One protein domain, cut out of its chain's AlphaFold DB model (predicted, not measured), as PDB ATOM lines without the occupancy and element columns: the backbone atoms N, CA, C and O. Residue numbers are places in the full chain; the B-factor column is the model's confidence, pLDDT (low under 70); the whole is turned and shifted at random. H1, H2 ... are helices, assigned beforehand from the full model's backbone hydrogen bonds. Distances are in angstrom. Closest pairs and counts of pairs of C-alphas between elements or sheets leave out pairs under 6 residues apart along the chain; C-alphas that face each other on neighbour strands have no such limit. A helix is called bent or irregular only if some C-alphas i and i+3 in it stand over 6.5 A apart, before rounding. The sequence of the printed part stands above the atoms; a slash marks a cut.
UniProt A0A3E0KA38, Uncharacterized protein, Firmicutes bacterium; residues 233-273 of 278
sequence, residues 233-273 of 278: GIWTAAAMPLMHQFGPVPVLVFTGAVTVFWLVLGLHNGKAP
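AT A GLANCE: This is residues 233 to 273 of the 278 residues of an uncharacterized protein of Firmicutes bacterium (UniProt A0A3E0KA38). A short helix, H1, and a long helix, H2, make a lopsided V: the chain turns sharply after H1 and folds back into H2, and residues 256 to 273, the far part of H2 and the tail after it, stick out free. The printed part has 41 residues with two named helices, H1 then H2, and no named strand; its class is all helix. It is only just extended, close to loose, with a radius of gyration of the C-alphas of 13.8 A. Its C-alphas span 44 by 21 by 6 A, with H2 and the tail making the length.

HOW THE PARTS SIT: Begin with H1, residues 234 to 246, and go over the tight link, one residue, Gly 247, into H2, residues 248 to 269. The two helices form a helical hairpin and run opposite ways at a steep tilt of 42 degrees. H1 touches H2 with residues 239 to 243 alone, and H2 touches H1 with residues 250 to 251 alone; look there for the closest C-alphas, those of Met 243 and Val 251, 6.2 A apart. In H2 every O i to N i+4 pair is within hydrogen-bond range; in H1 7 of 9 are.

IN THESE COORDINATES: Find C-alpha 234 at (343.986, 205.073, 251.760); from there H1 runs 16.9 A to C-alpha 246 at (357.958, 199.359, 259.252). H1 is irregular, but only just: C-alphas 237 and 240 are 6.8 A apart. H2 runs 31.4 A from C-alpha 248 to C-alpha 269 at (326.287, 191.784, 266.911).

THE WHOLE: The two C-alphas farthest apart are those of His 244 and Pro 273, at 44.7 A. The printed part has no cut. In the B-factor column you will find a mean pLDDT of the printed part of 87.2, with residues 271 to 273 under 70.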
ATOM      1  N   GLY A 233     341.335 202.728 248.334       73.31
ATOM      2  CA  GLY A 233     341.649 204.035 248.894       73.31
ATOM      3  C   GLY A 233     342.909 204.065 249.765       73.31
ATOM      4  O   GLY A 233     343.963 203.564 249.372       73.31
ATOM      5  N   ILE A 234     342.819 204.701 250.936       78.00
ATOM      6  CA  ILE A 234     343.986 205.073 251.760       78.00
ATOM      7  C   ILE A 234     344.844 203.859 252.136       78.00
ATOM      8  O   ILE A 234     346.056 203.886 251.939       78.00
ATOM      9  N   TRP A 235     344.240 202.789 252.660       85.19
ATOM     10  CA  TRP A 235     344.984 201.618 253.125       85.19
ATOM     11  C   TRP A 235     345.672 200.887 251.973       85.19
ATOM     12  O   TRP A 235     346.843 200.537 252.079       85.19
ATOM     13  N   THR A 236     344.971 200.693 250.853       83.12
ATOM     14  CA  THR A 236     345.516 200.003 249.677       83.12
ATOM     15  C   THR A 236     346.742 200.728 249.122       83.12
ATOM     16  O   THR A 236     347.730 200.081 248.784       83.12
ATOM     17  N   ALA A 237     346.711 202.063 249.082       78.12
ATOM     18  CA  ALA A 237     347.845 202.863 248.630       78.12
ATOM     19  C   ALA A 237     348.980 202.934 249.665       78.12
ATOM     20  O   ALA A 237     350.154 202.878 249.304       78.12
ATOM     21  N   ALA A 238     348.640 203.022 250.955       81.62
ATOM     22  CA  ALA A 238     349.614 203.131 252.038       81.62
ATOM     23  C   ALA A 238     350.281 201.795 252.401       81.62
ATOM     24  O   ALA A 238     351.366 201.806 252.976       81.62
ATOM     25  N   ALA A 239     349.681 200.649 252.062       87.06
ATOM     26  CA  ALA A 239     350.181 199.334 252.461       87.06
ATOM     27  C   ALA A 239     351.642 199.104 252.040       87.06
ATOM     28  O   ALA A 239     352.463 198.727 252.873       87.06
ATOM     29  N   MET A 240     351.995 199.395 250.783       86.06
ATOM     30  CA  MET A 240     353.361 199.202 250.280       86.06
ATOM     31  C   MET A 240     354.387 200.131 250.963       86.06
ATOM     32  O   MET A 240     355.379 199.613 251.484       86.06
ATOM     33  N   PRO A 241     354.171 201.463 251.045       84.12
ATOM     34  CA  PRO A 241     355.031 202.352 251.828       84.12
ATOM     35  C   PRO A 241     355.178 201.935 253.296       84.12
ATOM     36  O   PRO A 241     356.292 201.910 253.819       84.12
ATOM     37  N   LEU A 242     354.081 201.548 253.956       86.19
ATOM     38  CA  LEU A 242     354.103 201.116 255.355       86.19
ATOM     39  C   LEU A 242     354.907 199.826 255.537       86.19
ATOM     40  O   LEU A 242     355.693 199.724 256.476       86.19
ATOM     41  N   MET A 243     354.764 198.859 254.627       91.00
ATOM     42  CA  MET A 243     355.558 197.626 254.647       91.00
ATOM     43  C   MET A 243     357.039 197.895 254.380       91.00
ATOM     44  O   MET A 243     357.886 197.214 254.952       91.00
ATOM     45  N   HIS A 244     357.364 198.884 253.546       88.19
ATOM     46  CA  HIS A 244     358.747 199.286 253.306       88.19
ATOM     47  C   HIS A 244     359.369 199.971 254.532       88.19
ATOM     48  O   HIS A 244     360.511 199.683 254.878       88.19
ATOM     49  N   GLN A 245     358.616 200.840 255.215       87.00
ATOM     50  CA  GLN A 245     359.110 201.625 256.348       87.00
ATOM     51  C   GLN A 245     359.156 200.838 257.667       87.00
ATOM     52  O   GLN A 245     360.132 200.934 258.407       87.00
ATOM     53  N   PHE A 246     358.105 200.076 257.977       88.81
ATOM     54  CA  PHE A 246     357.958 199.359 259.252       88.81
ATOM     55  C   PHE A 246     358.231 197.855 259.132       88.81
ATOM     56  O   PHE A 246     358.297 197.153 260.140       88.81
ATOM     57  N   GLY A 247     358.402 197.349 257.912       92.25
ATOM     58  CA  GLY A 247     358.524 195.927 257.628       92.25
ATOM     59  C   GLY A 247     357.164 195.232 257.450       92.25
ATOM     60  O   GLY A 247     356.123 195.725 257.892       92.25
ATOM     61  N   PRO A 248     357.146 194.044 256.825       93.00
ATOM     62  CA  PRO A 248     355.906 193.326 256.530       93.00
ATOM     63  C   PRO A 248     355.233 192.741 257.780       93.00
ATOM     64  O   PRO A 248     354.009 192.678 257.844       93.00
ATOM     65  N   VAL A 249     356.011 192.327 258.789       95.50
ATOM     66  CA  VAL A 249     355.474 191.650 259.984       95.50
ATOM     67  C   VAL A 249     354.625 192.591 260.850       95.50
ATOM     68  O   VAL A 249     353.501 192.208 261.174       95.50
ATOM     69  N   PRO A 250     355.060 193.822 261.191       94.19
ATOM     70  CA  PRO A 250     354.213 194.741 261.957       94.19
ATOM     71  C   PRO A 250     352.918 195.117 261.229       94.19
ATOM     72  O   PRO A 250     351.858 195.160 261.852       94.19
ATOM     73  N   VAL A 251     352.975 195.317 259.907       93.38
ATOM     74  CA  VAL A 251     351.786 195.608 259.087       93.38
ATOM     75  C   VAL A 251     350.824 194.413 259.058       93.38
ATOM     76  O   VAL A 251     349.609 194.594 259.160       93.38
ATOM     77  N   LEU A 252     351.346 193.185 258.996       93.69
ATOM     78  CA  LEU A 252     350.542 191.965 259.085       93.69
ATOM     79  C   LEU A 252     349.867 191.826 260.455       93.69
ATOM     80  O   LEU A 252     348.681 191.520 260.526       93.69
ATOM     81  N   VAL A 253     350.595 192.077 261.546       95.75
ATOM     82  CA  VAL A 253     350.031 192.026 262.905       95.75
ATOM     83  C   VAL A 253     348.937 193.078 263.071       95.75
ATOM     84  O   VAL A 253     347.869 192.772 263.597       95.75
ATOM     85  N   PHE A 254     349.168 194.297 262.582       93.94
ATOM     86  CA  PHE A 254     348.181 195.371 262.627       93.94
ATOM     87  C   PHE A 254     346.912 195.022 261.838       93.94
ATOM     88  O   PHE A 254     345.812 195.082 262.384       93.94
ATOM     89  N   THR A 255     347.049 194.607 260.577       92.88
ATOM     90  CA  THR A 255     345.891 194.222 259.749       92.88
ATOM     91  C   THR A 255     345.165 193.014 260.315       92.88
ATOM     92  O   THR A 255     343.941 193.035 260.397       92.88
ATOM     93  N   GLY A 256     345.898 192.009 260.802       95.12
ATOM     94  CA  GLY A 256     345.334 190.857 261.497       95.12
ATOM     95  C   GLY A 256     344.530 191.257 262.734       95.12
ATOM     96  O   GLY A 256     343.414 190.774 262.918       95.12
ATOM     97  N   ALA A 257     345.038 192.185 263.550       95.81
ATOM     98  CA  ALA A 257     344.316 192.701 264.710       95.81
ATOM     99  C   ALA A 257     343.024 193.430 264.309       95.81
ATOM    100  O   ALA A 257     341.979 193.196 264.916       95.81
ATOM    101  N   VAL A 258     343.067 194.257 263.258       93.38
ATOM    102  CA  VAL A 258     341.879 194.938 262.714       93.38
ATOM    103  C   VAL A 258     340.859 193.924 262.184       93.38
ATOM    104  O   VAL A 258     339.670 194.041 262.478       93.38
ATOM    105  N   THR A 259     341.300 192.894 261.458       93.38
ATOM    106  CA  THR A 259     340.425 191.815 260.982       93.38
ATOM    107  C   THR A 259     339.776 191.071 262.145       93.38
ATOM    108  O   THR A 259     338.559 190.900 262.148       93.38
ATOM    109  N   VAL A 260     340.547 190.669 263.160       95.50
ATOM    110  CA  VAL A 260     340.015 189.982 264.349       95.50
ATOM    111  C   VAL A 260     339.022 190.869 265.097       95.50
ATOM    112  O   VAL A 260     337.955 190.389 265.473       95.50
ATOM    113  N   PHE A 261     339.325 192.157 265.265       95.19
ATOM    114  CA  PHE A 261     338.417 193.121 265.884       95.19
ATOM    115  C   PHE A 261     337.053 193.153 265.176       95.19
ATOM    116  O   PHE A 261     336.020 192.982 265.825       95.19
ATOM    117  N   TRP A 262     337.040 193.288 263.845       91.81
ATOM    118  CA  TRP A 262     335.797 193.310 263.069       91.81
ATOM    119  C   TRP A 262     335.066 191.966 263.059       91.81
ATOM    120  O   TRP A 262     333.837 191.947 263.120       91.81
ATOM    121  N   LEU A 263     335.793 190.846 263.039       93.00
ATOM    122  CA  LEU A 263     335.197 189.513 263.152       93.00
ATOM    123  C   LEU A 263     334.499 189.328 264.502       93.00
ATOM    124  O   LEU A 263     333.357 188.875 264.541       93.00
ATOM    125  N   VAL A 264     335.149 189.708 265.605       93.69
ATOM    126  CA  VAL A 264     334.564 189.618 266.952       93.69
ATOM    127  C   VAL A 264     333.333 190.510 267.061       93.69
ATOM    128  O   VAL A 264     332.289 190.046 267.516       93.69
ATOM    129  N   LEU A 265     333.426 191.760 266.600       91.75
ATOM    130  CA  LEU A 265     332.313 192.706 266.625       91.75
ATOM    131  C   LEU A 265     331.126 192.195 265.799       91.75
ATOM    132  O   LEU A 265     329.995 192.187 266.283       91.75
ATOM    133  N   GLY A 266     331.371 191.716 264.578       89.62
ATOM    134  CA  GLY A 266     330.315 191.193 263.715       89.62
ATOM    135  C   GLY A 266     329.667 189.921 264.263       89.62
ATOM    136  O   GLY A 266     328.447 189.803 264.244       89.62
ATOM    137  N   LEU A 267     330.451 188.995 264.823       90.12
ATOM    138  CA  LEU A 267     329.926 187.774 265.448       90.12
ATOM    139  C   LEU A 267     329.197 188.041 266.771       90.12
ATOM    140  O   LEU A 267     328.322 187.263 267.152       90.12
ATOM    141  N   HIS A 268     329.562 189.100 267.492       88.88
ATOM    142  CA  HIS A 268     328.845 189.539 268.686       88.88
ATOM    143  C   HIS A 268     327.496 190.164 268.308       88.88
ATOM    144  O   HIS A 268     326.462 189.780 268.852       88.88
ATOM    145  N   ASN A 269     327.491 191.066 267.326       85.00
ATOM    146  CA  ASN A 269     326.287 191.784 266.911       85.00
ATOM    147  C   ASN A 269     325.308 190.899 266.127       85.00
ATOM    148  O   ASN A 269     324.102 191.072 266.264       85.00
ATOM    149  N   GLY A 270     325.799 189.903 265.385       77.06
ATOM    150  CA  GLY A 270     324.957 188.921 264.692       77.06
ATOM    151  C   GLY A 270     324.123 188.028 265.623       77.06
ATOM    152  O   GLY A 270     323.172 187.396 265.176       77.06
ATOM    153  N   LYS A 271     324.443 187.989 266.926       65.38
ATOM    154  CA  LYS A 271     323.688 187.241 267.949       65.38
ATOM    155  C   LYS A 271     322.630 188.080 268.667       65.38
ATOM    156  O   LYS A 271     321.852 187.520 269.438       65.38
ATOM    157  N   ALA A 272     322.624 189.399 268.481       61.91
ATOM    158  CA  ALA A 272     321.663 190.262 269.149       61.91
ATOM    159  C   ALA A 272     320.282 190.107 268.482       61.91
ATOM    160  O   ALA A 272     320.182 190.297 267.268       61.91
ATOM    161  N   PRO A 273     319.213 189.765 269.230       55.69
ATOM    162  CA  PRO A 273     317.864 189.800 268.683       55.69
ATOM    163  C   PRO A 273     317.539 191.238 268.271       55.69
ATOM    164  O   PRO A 273     317.694 192.171 269.061       55.69
TER     165      PRO A 273